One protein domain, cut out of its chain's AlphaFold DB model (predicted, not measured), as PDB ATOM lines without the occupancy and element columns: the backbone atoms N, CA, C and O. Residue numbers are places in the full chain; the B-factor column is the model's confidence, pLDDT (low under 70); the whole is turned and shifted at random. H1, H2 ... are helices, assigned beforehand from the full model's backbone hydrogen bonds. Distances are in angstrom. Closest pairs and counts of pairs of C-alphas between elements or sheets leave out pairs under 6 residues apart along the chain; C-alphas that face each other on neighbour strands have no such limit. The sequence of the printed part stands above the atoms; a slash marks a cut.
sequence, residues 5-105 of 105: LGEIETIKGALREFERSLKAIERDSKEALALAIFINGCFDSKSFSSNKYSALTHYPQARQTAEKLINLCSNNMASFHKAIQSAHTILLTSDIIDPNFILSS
ATOM      1  N   LEU A   5      39.585 118.169 164.592       60.78
ATOM      2  CA  LEU A   5      38.569 118.842 165.423       60.78
ATOM      3  C   LEU A   5      37.483 119.547 164.593       60.78
ATOM      4  O   LEU A   5      36.298 119.325 164.832       60.78
ATOM      5  N   GLY A   6      37.873 120.305 163.563       78.56
ATOM      6  CA  GLY A   6      36.918 121.057 162.738       78.56
ATOM      7  C   GLY A   6      35.967 120.174 161.918       78.56
ATOM      8  O   GLY A   6      34.811 120.540 161.712       78.56
ATOM      9  N   GLU A   7      36.407 118.985 161.488       81.88
ATOM     10  CA  GLU A   7      35.545 118.032 160.767       81.88
ATOM     11  C   GLU A   7      34.420 117.520 161.677       81.88
ATOM     12  O   GLU A   7      33.249 117.517 161.296       81.88
ATOM     13  N   ILE A   8      34.767 117.128 162.905       85.19
ATOM     14  CA  ILE A   8      33.808 116.609 163.885       85.19
ATOM     15  C   ILE A   8      32.793 117.688 164.271       85.19
ATOM     16  O   ILE A   8      31.602 117.397 164.373       85.19
ATOM     17  N   GLU A   9      33.239 118.927 164.479       88.56
ATOM     18  CA  GLU A   9      32.346 120.050 164.780       88.56
ATOM     19  C   GLU A   9      31.389 120.348 163.625       88.56
ATOM     20  O   GLU A   9      30.200 120.563 163.862       88.56
ATOM     21  N   THR A  10      31.869 120.258 162.382       88.62
ATOM     22  CA  THR A  10      31.037 120.430 161.184       88.62
ATOM     23  C   THR A  10      29.953 119.351 161.099       88.62
ATOM     24  O   THR A  10      28.778 119.670 160.916       88.62
ATOM     25  N   ILE A  11      30.314 118.077 161.307       91.56
ATOM     26  CA  ILE A  11      29.352 116.960 161.317       91.56
ATOM     27  C   ILE A  11      28.321 117.144 162.438       91.56
ATOM     28  O   ILE A  11      27.121 117.014 162.206       91.56
ATOM     29  N   LYS A  12      28.767 117.485 163.653       92.75
ATOM     30  CA  LYS A  12      27.868 117.733 164.792       92.75
ATOM     31  C   LYS A  12      26.917 118.900 164.530       92.75
ATOM     32  O   LYS A  12      25.752 118.819 164.910       92.75
ATOM     33  N   GLY A  13      27.395 119.969 163.895       93.38
ATOM     34  CA  GLY A  13      26.572 121.108 163.492       93.38
ATOM     35  C   GLY A  13      25.465 120.692 162.526       93.38
ATOM     36  O   GLY A  13      24.291 120.931 162.802       93.38
ATOM     37  N   ALA A  14      25.831 119.979 161.458       93.50
ATOM     38  CA  ALA A  14      24.886 119.455 160.474       93.50
ATOM     39  C   ALA A  14      23.827 118.537 161.107       93.50
ATOM     40  O   ALA A  14      22.638 118.691 160.839       93.50
ATOM     41  N   LEU A  15      24.235 117.627 162.000       95.56
ATOM     42  CA  LEU A  15      23.315 116.714 162.687       95.56
ATOM     43  C   LEU A  15      22.347 117.437 163.630       95.56
ATOM     44  O   LEU A  15      21.178 117.074 163.691       95.56
ATOM     45  N   ARG A  16      22.794 118.491 164.326       95.81
ATOM     46  CA  ARG A  16      21.905 119.315 165.165       95.81
ATOM     47  C   ARG A  16      20.853 120.043 164.339       95.81
ATOM     48  O   ARG A  16      19.706 120.152 164.768       95.81
ATOM     49  N   GLU A  17      21.235 120.575 163.180       95.81
ATOM     50  CA  GLU A  17      20.275 121.208 162.273       95.81
ATOM     51  C   GLU A  17      19.312 120.193 161.665       95.81
ATOM     52  O   GLU A  17      18.116 120.472 161.591       95.81
ATOM     53  N   PHE A  18      19.819 119.019 161.285       96.12
ATOM     54  CA  PHE A  18      19.011 117.901 160.812       96.12
ATOM     55  C   PHE A  18      17.954 117.512 161.848       96.12
ATOM     56  O   PHE A  18      16.769 117.571 161.545       96.12
ATOM     57  N   GLU A  19      18.351 117.212 163.088       95.06
ATOM     58  CA  GLU A  19      17.432 116.804 164.158       95.06
ATOM     59  C   GLU A  19      16.415 117.905 164.502       95.06
ATOM     60  O   GLU A  19      15.244 117.630 164.759       95.06
ATOM     61  N   ARG A  20      16.831 119.178 164.469       95.12
ATOM     62  CA  ARG A  20      15.909 120.308 164.653       95.12
ATOM     63  C   ARG A  20      14.865 120.370 163.539       95.12
ATOM     64  O   ARG A  20      13.694 120.569 163.837       95.12
ATOM     65  N   SER A  21      15.293 120.231 162.286       95.06
ATOM     66  CA  SER A  21      14.409 120.258 161.115       95.06
ATOM     67  C   SER A  21      13.463 119.059 161.102       95.06
ATOM     68  O   SER A  21      12.286 119.198 160.780       95.06
ATOM     69  N   LEU A  22      13.950 117.903 161.556       95.00
ATOM     70  CA  LEU A  22      13.195 116.661 161.661       95.00
ATOM     71  C   LEU A  22      11.911 116.817 162.483       95.00
ATOM     72  O   LEU A  22      10.871 116.290 162.110       95.00
ATOM     73  N   LYS A  23      11.963 117.600 163.567       93.00
ATOM     74  CA  LYS A  23      10.819 117.860 164.462       93.00
ATOM     75  C   LYS A  23       9.676 118.637 163.803       93.00
ATOM     76  O   LYS A  23       8.587 118.681 164.363       93.00
ATOM     77  N   ALA A  24       9.925 119.280 162.663       93.19
ATOM     78  CA  ALA A  24       8.904 120.003 161.909       93.19
ATOM     79  C   ALA A  24       8.158 119.113 160.901       93.19
ATOM     80  O   ALA A  24       7.185 119.568 160.299       93.19
ATOM     81  N   ILE A  25       8.618 117.875 160.694       94.75
ATOM     82  CA  ILE A  25       7.969 116.909 159.810       94.75
ATOM     83  C   ILE A  25       6.856 116.207 160.586       94.75
ATOM     84  O   ILE A  25       7.077 115.678 161.676       94.75
ATOM     85  N   GLU A  26       5.654 116.197 160.011       94.12
ATOM     86  CA  GLU A  26       4.521 115.465 160.570       94.12
ATOM     87  C   GLU A  26       4.804 113.957 160.574       94.12
ATOM     88  O   GLU A  26       5.297 113.394 159.590       94.12
ATOM     89  N   ARG A  27       4.469 113.305 161.689       92.69
ATOM     90  CA  ARG A  27       4.635 111.864 161.871       92.69
ATOM     91  C   ARG A  27       3.873 111.070 160.803       92.69
ATOM     92  O   ARG A  27       2.734 111.394 160.486       92.69
ATOM     93  N   ASP A  28       4.505 110.017 160.286       88.75
ATOM     94  CA  ASP A  28       3.968 109.072 159.294       88.75
ATOM     95  C   ASP A  28       3.464 109.750 157.998       88.75
ATOM     96  O   ASP A  28       2.763 109.153 157.176       88.75
ATOM     97  N   SER A  29       3.853 111.009 157.775       94.38
ATOM     98  CA  SER A  29       3.527 111.761 156.569       94.38
ATOM     99  C   SER A  29       4.345 111.281 155.369       94.38
ATOM    100  O   SER A  29       5.396 110.647 155.490       94.38
ATOM    101  N   LYS A  30       3.909 111.657 154.160       94.50
ATOM    102  CA  LYS A  30       4.680 111.377 152.938       94.50
ATOM    103  C   LYS A  30       6.074 112.017 152.966       94.50
ATOM    104  O   LYS A  30       6.990 111.475 152.359       94.50
ATOM    105  N   GLU A  31       6.230 113.132 153.678       96.12
ATOM    106  CA  GLU A  31       7.515 113.799 153.913       96.12
ATOM    107  C   GLU A  31       8.438 112.924 154.772       96.12
ATOM    108  O   GLU A  31       9.587 112.688 154.399       96.12
ATOM    109  N   ALA A  32       7.922 112.378 155.880       94.62
ATOM    110  CA  ALA A  32       8.672 111.468 156.746       94.62
ATOM    111  C   ALA A  32       9.124 110.212 155.983       94.62
ATOM    112  O   ALA A  32      10.302 109.851 156.025       94.62
ATOM    113  N   LEU A  33       8.214 109.603 155.214       93.31
ATOM    114  CA  LEU A  33       8.512 108.443 154.368       93.31
ATOM    115  C   LEU A  33       9.578 108.764 153.310       93.31
ATOM    116  O   LEU A  33      10.544 108.020 153.152       93.31
ATOM    117  N   ALA A  34       9.431 109.881 152.592       94.38
ATOM    118  CA  ALA A  34      10.378 110.285 151.557       94.38
ATOM    119  C   ALA A  34      11.779 110.548 152.130       94.38
ATOM    120  O   ALA A  34      12.780 110.126 151.542       94.38
ATOM    121  N   LEU A  35      11.857 111.197 153.297       95.44
ATOM    122  CA  LEU A  35      13.119 111.418 154.000       95.44
ATOM    123  C   LEU A  35      13.767 110.094 154.424       95.44
ATOM    124  O   LEU A  35      14.962 109.907 154.185       95.44
ATOM    125  N   ALA A  36      12.996 109.172 155.005       93.75
ATOM    126  CA  ALA A  36      13.496 107.865 155.424       93.75
ATOM    127  C   ALA A  36      14.057 107.062 154.240       93.75
ATOM    128  O   ALA A  36      15.191 106.590 154.302       93.75
ATOM    129  N   ILE A  37      13.333 107.008 153.115       92.31
ATOM    130  CA  ILE A  37      13.789 106.343 151.880       92.31
ATOM    131  C   ILE A  37      15.107 106.947 151.373       92.31
ATOM    132  O   ILE A  37      16.006 106.225 150.929       92.31
ATOM    133  N   PHE A  38      15.239 108.276 151.422       94.50
ATOM    134  CA  PHE A  38      16.468 108.951 151.016       94.50
ATOM    135  C   PHE A  38      17.652 108.589 151.928       94.50
ATOM    136  O   PHE A  38      18.713 108.218 151.416       94.50
ATOM    137  N   ILE A  39      17.477 108.672 153.252       94.38
ATOM    138  CA  ILE A  39      18.542 108.383 154.223       94.38
ATOM    139  C   ILE A  39      18.946 106.908 154.175       94.38
ATOM    140  O   ILE A  39      20.141 106.641 154.048       94.38
ATOM    141  N   ASN A  40      17.988 105.975 154.164       91.50
ATOM    142  CA  ASN A  40      18.250 104.538 153.997       91.50
ATOM    143  C   ASN A  40      19.019 104.276 152.707       91.50
ATOM    144  O   ASN A  40      20.088 103.675 152.704       91.50
ATOM    145  N   GLY A  41      18.564 104.877 151.607       90.88
ATOM    146  CA  GLY A  41      19.244 104.764 150.330       90.88
ATOM    147  C   GLY A  41      20.703 105.227 150.337       90.88
ATOM    148  O   GLY A  41      21.531 104.632 149.640       90.88
ATOM    149  N   CYS A  42      21.020 106.280 151.087       92.50
ATOM    150  CA  CYS A  42      22.395 106.750 151.247       92.50
ATOM    151  C   CYS A  42      23.197 105.862 152.210       92.50
ATOM    152  O   CYS A  42      24.393 105.652 151.994       92.50
ATOM    153  N   PHE A  43      22.549 105.336 153.251       91.50
ATOM    154  CA  PHE A  43      23.143 104.430 154.228       91.50
ATOM    155  C   PHE A  43      23.573 103.110 153.571       91.50
ATOM    156  O   PHE A  43      24.755 102.763 153.635       91.50
ATOM    157  N   ASP A  44      22.671 102.448 152.842       89.06
ATOM    158  CA  ASP A  44      22.922 101.145 152.207       89.06
ATOM    159  C   ASP A  44      23.988 101.232 151.119       89.06
ATOM    160  O   ASP A  44      24.933 100.441 151.067       89.06
ATOM    161  N   SER A  45      23.866 102.242 150.253       88.00
ATOM    162  CA  SER A  45      24.815 102.454 149.157       88.00
ATOM    163  C   SER A  45      26.146 103.040 149.622       88.00
ATOM    164  O   SER A  45      27.086 103.121 148.831       88.00
ATOM    165  N   LYS A  46      26.236 103.480 150.885       87.00
ATOM    166  CA  LYS A  46      27.394 104.182 151.454       87.00
ATOM    167  C   LYS A  46      27.797 105.427 150.653       87.00
ATOM    168  O   LYS A  46      28.951 105.851 150.719       87.00
ATOM    169  N   SER A  47      26.864 106.003 149.897       86.69
ATOM    170  CA  SER A  47      27.118 107.035 148.891       86.69
ATOM    171  C   SER A  47      25.960 108.027 148.798       86.69
ATOM    172  O   SER A  47      24.850 107.758 149.254       86.69
ATOM    173  N   PHE A  48      26.211 109.191 148.205       87.94
ATOM    174  CA  PHE A  48      25.149 110.145 147.911       87.94
ATOM    175  C   PHE A  48      24.399 109.736 146.643       87.94
ATOM    176  O   PHE A  48      25.004 109.554 145.588       87.94
ATOM    177  N   SER A  49      23.071 109.647 146.732       83.81
ATOM    178  CA  SER A  49      22.217 109.326 145.589       83.81
ATOM    179  C   SER A  49      21.497 110.573 145.074       83.81
ATOM    180  O   SER A  49      20.448 110.962 145.590       83.81
ATOM    181  N   SER A  50      22.046 111.189 144.022       86.19
ATOM    182  CA  SER A  50      21.479 112.389 143.387       86.19
ATOM    183  C   SER A  50      20.039 112.180 142.914       86.19
ATOM    184  O   SER A  50      19.195 113.042 143.130       86.19
ATOM    185  N   ASN A  51      19.728 111.016 142.339       86.56
ATOM    186  CA  ASN A  51      18.377 110.685 141.882       86.56
ATOM    187  C   ASN A  51      17.378 110.620 143.047       86.56
ATOM    188  O   ASN A  51      16.289 111.183 142.947       86.56
ATOM    189  N   LYS A  52      17.757 109.985 144.169       86.50
ATOM    190  CA  LYS A  52      16.908 109.927 145.371       86.50
ATOM    191  C   LYS A  52      16.726 111.315 145.987       86.50
ATOM    192  O   LYS A  52      15.630 111.635 146.427       86.50
ATOM    193  N   TYR A  53      17.759 112.159 145.960       91.31
ATOM    194  CA  TYR A  53      17.626 113.545 146.405       91.31
ATOM    195  C   TYR A  53      16.709 114.371 145.494       91.31
ATOM    196  O   TYR A  53      15.842 115.092 145.981       91.31
ATOM    197  N   SER A  54      16.838 114.239 144.170       91.19
ATOM    198  CA  SER A  54      15.958 114.921 143.216       91.19
ATOM    199  C   SER A  54      14.494 114.506 143.372       91.19
ATOM    200  O   SER A  54      13.609 115.342 143.183       91.19
ATOM    201  N   ALA A  55      14.216 113.266 143.783       90.81
ATOM    202  CA  ALA A  55      12.857 112.822 144.095       90.81
ATOM    203  C   ALA A  55      12.220 113.607 145.262       90.81
ATOM    204  O   ALA A  55      11.000 113.762 145.299       90.81
ATOM    205  N   LEU A  56      13.026 114.201 146.155       95.00
ATOM    206  CA  LEU A  56      12.539 115.066 147.237       95.00
ATOM    207  C   LEU A  56      11.989 116.416 146.747       95.00
ATOM    208  O   LEU A  56      11.493 117.197 147.546       95.00
ATOM    209  N   THR A  57      12.032 116.726 145.446       94.06
ATOM    210  CA  THR A  57      11.431 117.964 144.898       94.06
ATOM    211  C   THR A  57       9.938 118.096 145.227       94.06
ATOM    212  O   THR A  57       9.444 119.209 145.370       94.06
ATOM    213  N   HIS A  58       9.229 116.976 145.395       93.38
ATOM    214  CA  HIS A  58       7.811 116.958 145.775       93.38
ATOM    215  C   HIS A  58       7.570 116.959 147.293       93.38
ATOM    216  O   HIS A  58       6.420 116.974 147.721       93.38
ATOM    217  N   TYR A  59       8.647 116.939 148.083       96.31
ATOM    218  CA  TYR A  59       8.651 116.790 149.535       96.31
ATOM    219  C   TYR A  59       9.543 117.887 150.148       96.31
ATOM    220  O   TYR A  59      10.698 117.626 150.508       96.31
ATOM    221  N   PRO A  60       9.096 119.159 150.149       95.44
ATOM    222  CA  PRO A  60       9.926 120.300 150.533       95.44
ATOM    223  C   PRO A  60      10.527 120.190 151.939       95.44
ATOM    224  O   PRO A  60      11.689 120.564 152.117       95.44
ATOM    225  N   GLN A  61       9.796 119.662 152.926       95.88
ATOM    226  CA  GLN A  61      10.314 119.550 154.296       95.88
ATOM    227  C   GLN A  61      11.380 118.451 154.406       95.88
ATOM    228  O   GLN A  61      12.430 118.654 155.027       95.88
ATOM    229  N   ALA A  62      11.161 117.312 153.750       96.19
ATOM    230  CA  ALA A  62      12.130 116.233 153.625       96.19
ATOM    231  C   ALA A  62      13.387 116.719 152.901       96.19
ATOM    232  O   ALA A  62      14.503 116.478 153.362       96.19
ATOM    233  N   ARG A  63      13.224 117.464 151.802       96.25
ATOM    234  CA  ARG A  63      14.339 118.030 151.036       96.25
ATOM    235  C   ARG A  63      15.174 118.989 151.869       96.25
ATOM    236  O   ARG A  63      16.394 118.845 151.896       96.25
ATOM    237  N   GLN A  64      14.529 119.937 152.547       95.69
ATOM    238  CA  GLN A  64      15.195 120.914 153.408       95.69
ATOM    239  C   GLN A  64      15.954 120.225 154.550       95.69
ATOM    240  O   GLN A  64      17.072 120.612 154.890       95.69
ATOM    241  N   THR A  65      15.363 119.175 155.121       95.75
ATOM    242  CA  THR A  65      15.982 118.385 156.190       95.75
ATOM    243  C   THR A  65      17.183 117.591 155.669       95.75
ATOM    244  O   THR A  65      18.255 117.633 156.270       95.75
ATOM    245  N   ALA A  66      17.060 116.935 154.512       95.50
ATOM    246  CA  ALA A  66      18.148 116.206 153.856       95.50
ATOM    247  C   ALA A  66      19.317 117.120 153.439       95.50
ATOM    248  O   ALA A  66      20.483 116.743 153.566       95.50
ATOM    249  N   GLU A  67      19.027 118.344 152.989       94.50
ATOM    250  CA  GLU A  67      20.027 119.338 152.578       94.50
ATOM    251  C   GLU A  67      21.034 119.667 153.695       94.50
ATOM    252  O   GLU A  67      22.212 119.904 153.416       94.50
ATOM    253  N   LYS A  68      20.617 119.566 154.968       93.88
ATOM    254  CA  LYS A  68      21.500 119.747 156.135       93.88
ATOM    255  C   LYS A  68      22.680 118.783 156.151       93.88
ATOM    256  O   LYS A  68      23.749 119.135 156.642       93.88
ATOM    257  N   LEU A  69      22.499 117.591 155.589       92.44
ATOM    258  CA  LEU A  69      23.523 116.552 155.516       92.44
ATOM    259  C   LEU A  69      24.273 116.581 154.181       92.44
ATOM    260  O   LEU A  69      25.476 116.341 154.146       92.44
ATOM    261  N   ILE A  70      23.587 116.903 153.081       89.06
ATOM    262  CA  ILE A  70      24.150 116.838 151.719       89.06
ATOM    263  C   ILE A  70      25.267 117.854 151.502       89.06
ATOM    264  O   ILE A  70      26.213 117.572 150.769       89.06
ATOM    265  N   ASN A  71      25.234 118.990 152.197       84.06
ATOM    266  CA  ASN A  71      26.329 119.962 152.162       84.06
ATOM    267  C   ASN A  71      27.681 119.367 152.617       84.06
ATOM    268  O   ASN A  71      28.738 119.919 152.313       84.06
ATOM    269  N   LEU A  72      27.675 118.215 153.302       83.75
ATOM    270  CA  LEU A  72      28.887 117.476 153.648       83.75
ATOM    271  C   LEU A  72      29.459 116.674 152.465       83.75
ATOM    272  O   LEU A  72      30.675 116.497 152.419       83.75
ATOM    273  N   CYS A  73      28.640 116.241 151.493       80.62
ATOM    274  CA  CYS A  73      29.092 115.492 150.307       80.62
ATOM    275  C   CYS A  73      30.147 116.255 149.514       80.62
ATOM    276  O   CYS A  73      31.173 115.691 149.141       80.62
ATOM    277  N   SER A  74      29.893 117.542 149.271       73.25
ATOM    278  CA  SER A  74      30.760 118.406 148.464       73.25
ATOM    279  C   SER A  74      32.114 118.668 149.122       73.25
ATOM    280  O   SER A  74      33.076 118.992 148.434       73.25
ATOM    281  N   ASN A  75      32.192 118.527 150.448       72.50
ATOM    282  CA  ASN A  75      33.400 118.797 151.221       72.50
ATOM    283  C   ASN A  75      34.213 117.525 151.481       72.50
ATOM    284  O   ASN A  75      35.436 117.534 151.343       72.50
ATOM    285  N   ASN A  76      33.553 116.438 151.896       81.94
ATOM    286  CA  ASN A  76      34.204 115.182 152.249       81.94
ATOM    287  C   ASN A  76      33.194 114.021 152.300       81.94
ATOM    288  O   ASN A  76      32.379 113.927 153.222       81.94
ATOM    289  N   MET A  77      33.311 113.070 151.369       85.94
ATOM    290  CA  MET A  77      32.455 111.875 151.328       85.94
ATOM    291  C   MET A  77      32.539 111.010 152.596       85.94
ATOM    292  O   MET A  77      31.539 110.413 152.990       85.94
ATOM    293  N   ALA A  78      33.688 110.967 153.278       87.19
ATOM    294  CA  ALA A  78      33.812 110.241 154.541       87.19
ATOM    295  C   ALA A  78      33.023 110.926 155.670       87.19
ATOM    296  O   ALA A  78      32.392 110.251 156.484       87.19
ATOM    297  N   SER A  79      33.017 112.261 155.709       88.00
ATOM    298  CA  SER A  79      32.216 113.025 156.671       88.00
ATOM    299  C   SER A  79      30.723 112.889 156.387       88.00
ATOM    300  O   SER A  79      29.946 112.694 157.319       88.00
ATOM    301  N   PHE A  80      30.330 112.917 155.109       91.12
ATOM    302  CA  PHE A  80      28.956 112.632 154.699       91.12
ATOM    303  C   PHE A  80      28.509 111.242 155.160       91.12
ATOM    304  O   PHE A  80      27.462 111.115 155.783       91.12
ATOM    305  N   HIS A  81      29.329 110.214 154.935       90.88
ATOM    306  CA  HIS A  81      29.009 108.853 155.356       90.88
ATOM    307  C   HIS A  81      28.769 108.757 156.873       90.88
ATOM    308  O   HIS A  81      27.756 108.211 157.303       90.88
ATOM    309  N   LYS A  82      29.655 109.339 157.694       92.12
ATOM    310  CA  LYS A  82      29.481 109.388 159.161       92.12
ATOM    311  C   LYS A  82      28.196 110.119 159.566       92.12
ATOM    312  O   LYS A  82      27.515 109.712 160.510       92.12
ATOM    313  N   ALA A  83      27.865 111.202 158.865       93.25
ATOM    314  CA  ALA A  83      26.651 111.964 159.117       93.25
ATOM    315  C   ALA A  83      25.395 111.166 158.743       93.25
ATOM    316  O   ALA A  83      24.461 111.129 159.532       93.25
ATOM    317  N   ILE A  84      25.393 110.459 157.609       95.31
ATOM    318  CA  ILE A  84      24.290 109.577 157.204       95.31
ATOM    319  C   ILE A  84      24.099 108.427 158.193       95.31
ATOM    320  O   ILE A  84      22.969 108.174 158.591       95.31
ATOM    321  N   GLN A  85      25.174 107.781 158.656       93.69
ATOM    322  CA  GLN A  85      25.081 106.756 159.705       93.69
ATOM    323  C   GLN A  85      24.416 107.301 160.975       93.69
ATOM    324  O   GLN A  85      23.545 106.659 161.552       93.69
ATOM    325  N   SER A  86      24.801 108.509 161.392       94.88
ATOM    326  CA  SER A  86      24.218 109.148 162.575       94.88
ATOM    327  C   SER A  86      22.761 109.557 162.340       94.88
ATOM    328  O   SER A  86      21.926 109.356 163.214       94.88
ATOM    329  N   ALA A  87      22.436 110.087 161.159       94.62
ATOM    330  CA  ALA A  87      21.081 110.469 160.776       94.62
ATOM    331  C   ALA A  87      20.140 109.261 160.688       94.62
ATOM    332  O   ALA A  87      18.999 109.351 161.127       94.62
ATOM    333  N   HIS A  88      20.628 108.127 160.184       94.44
ATOM    334  CA  HIS A  88      19.900 106.862 160.176       94.44
ATOM    335  C   HIS A  88      19.554 106.410 161.603       94.44
ATOM    336  O   HIS A  88      18.402 106.102 161.893       94.44
ATOM    337  N   THR A  89      20.517 106.462 162.530       93.12
ATOM    338  CA  THR A  89      20.253 106.191 163.953       93.12
ATOM    339  C   THR A  89      19.244 107.173 164.545       93.12
ATOM    340  O   THR A  89      18.330 106.743 165.241       93.12
ATOM    341  N   ILE A  90      19.363 108.474 164.247       93.19
ATOM    342  CA  ILE A  90      18.401 109.488 164.705       93.19
ATOM    343  C   ILE A  90      16.994 109.140 164.218       93.19
ATOM    344  O   ILE A  90      16.078 109.150 165.034       93.19
ATOM    345  N   LEU A  91      16.828 108.784 162.938       91.12
ATOM    346  CA  LEU A  91      15.539 108.376 162.375       91.12
ATOM    347  C   LEU A  91      14.942 107.175 163.115       91.12
ATOM    348  O   LEU A  91      13.786 107.245 163.519       91.12
ATOM    349  N   LEU A  92      15.734 106.123 163.356       88.50
ATOM    350  CA  LEU A  92      15.301 104.928 164.097       88.50
ATOM    351  C   LEU A  92      14.836 105.232 165.525       88.50
ATOM    352  O   LEU A  92      14.001 104.517 166.069       88.50
ATOM    353  N   THR A  93      15.405 106.265 166.142       87.81
ATOM    354  CA  THR A  93      15.055 106.699 167.502       87.81
ATOM    355  C   THR A  93      14.052 107.852 167.533       87.81
ATOM    356  O   THR A  93      13.705 108.322 168.613       87.81
ATOM    357  N   SER A  94      13.627 108.347 166.370       85.94
ATOM    358  CA  SER A  94      12.684 109.456 166.261       85.94
ATOM    359  C   SER A  94      11.250 108.950 166.163       85.94
ATOM    360  O   SER A  94      10.993 107.912 165.565       85.94
ATOM    361  N   ASP A  95      10.300 109.734 166.672       85.25
ATOM    362  CA  ASP A  95       8.869 109.398 166.624       85.25
ATOM    363  C   ASP A  95       8.193 109.769 165.288       85.25
ATOM    364  O   ASP A  95       6.964 109.775 165.200       85.25
ATOM    365  N   ILE A  96       8.953 110.140 164.249       87.81
ATOM    366  CA  ILE A  96       8.374 110.663 162.997       87.81
ATOM    367  C   ILE A  96       7.937 109.562 162.026       87.81
ATOM    368  O   ILE A  96       7.197 109.846 161.089       87.81
ATOM    369  N   ILE A  97       8.441 108.341 162.192       85.50
ATOM    370  CA  ILE A  97       8.136 107.191 161.342       85.50
ATOM    371  C   ILE A  97       8.309 105.918 162.170       85.50
ATOM    372  O   ILE A  97       9.229 105.833 162.982       85.50
ATOM    373  N   ASP A  98       7.441 104.929 161.970       81.00
ATOM    374  CA  ASP A  98       7.610 103.618 162.603       81.00
ATOM    375  C   ASP A  98       8.972 102.996 162.194       81.00
ATOM    376  O   ASP A  98       9.222 102.777 161.001       81.00
ATOM    377  N   PRO A  99       9.864 102.691 163.164       78.69
ATOM    378  CA  PRO A  99      11.191 102.137 162.895       78.69
ATOM    379  C   PRO A  99      11.175 100.837 162.087       78.69
ATOM    380  O   PRO A  99      12.145 100.543 161.388       78.69
ATOM    381  N   ASN A 100      10.083 100.069 162.131       78.25
ATOM    382  CA  ASN A 100       9.944  98.851 161.341       78.25
ATOM    383  C   ASN A 100       9.983  99.136 159.837       78.25
ATOM    384  O   ASN A 100      10.551  98.331 159.107       78.25
ATOM    385  N   PHE A 101       9.471 100.287 159.376       73.06
ATOM    386  CA  PHE A 101       9.577 100.689 157.967       73.06
ATOM    387  C   PHE A 101      11.013 101.015 157.564       73.06
ATOM    388  O   PHE A 101      11.420 100.743 156.432       73.06
ATOM    389  N   ILE A 102      11.792 101.582 158.487       73.75
ATOM    390  CA  ILE A 102      13.196 101.913 158.242       73.75
ATOM    391  C   ILE A 102      14.010 100.623 158.090       73.75
ATOM    392  O   ILE A 102      14.811 100.520 157.168       73.75
ATOM    393  N   LEU A 103      13.781  99.636 158.962       69.56
ATOM    394  CA  LEU A 103      14.529  98.374 158.998       69.56
ATOM    395  C   LEU A 103      14.137  97.375 157.897       69.56
ATOM    396  O   LEU A 103      14.884  96.434 157.643       69.56
ATOM    397  N   SER A 104      12.969  97.546 157.274       58.41
ATOM    398  CA  SER A 104      12.454  96.663 156.218       58.41
ATOM    399  C   SER A 104      12.761  97.128 154.788       58.41
ATOM    400  O   SER A 104      12.269  96.511 153.844       58.41
ATOM    401  N   SER A 105      13.478  98.247 154.634       50.56
ATOM    402  CA  SER A 105      13.792  98.880 153.342       50.56
ATOM    403  C   SER A 105      15.056  98.324 152.697       50.56
ATOM    404  O   SER A 105      16.010  98.043 153.449       50.56
TER     405      SER A 105
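What this domain is: This is residues 5 to 105 of the 105 residues of an uncharacterized protein of Vibrio splendidus (UniProt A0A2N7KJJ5). The longest helix, H1, forms with H4 and H5 an up-and-down bundle, each running against the one before; H2 packs on H4 and H5 opposite H1, and H3 covers H2 and H4. The 101 printed residues hold six named helices, H1 to H6 in chain order, and no named strand: all helix. The whole is compact, radius of gyration of the C-alphas 12.3 A, spans 36 by 25 by 24 A.

Where its parts are: H1, residues 5 to 22, runs 25.7 A from C-alpha 5 at (38.569, 118.842, 165.423). H2 is residues 30 to 45, 22.3 A; H3 50 to 58; H4 60 to 70; H5 77 to 92, 22.5 A; H6 99 to 103, ending at C-alpha 103 (14.529, 98.374, 158.998).

How they stand to each other: H1 touches H4 with residues 14 to 22 alone, closest C-alphas Ser 21 and Thr 65, 5.5 A, at 10 degrees, a shallow tilt, opposite ways. H2 touches H4, C-alphas of Leu 35 and Ala 62 closest at 4.9 A. Within hydrogen-bond range is every O i to N i+4 pair in H1, H2, H5 and H6, 5 of 7 in H4, and 2 of 5 in H3, with 5 of 6 O i to N i+3.

The domain as a whole: The printed part has no cut and no long link; pLDDT is under 70 at residues 5 and 103 to 105.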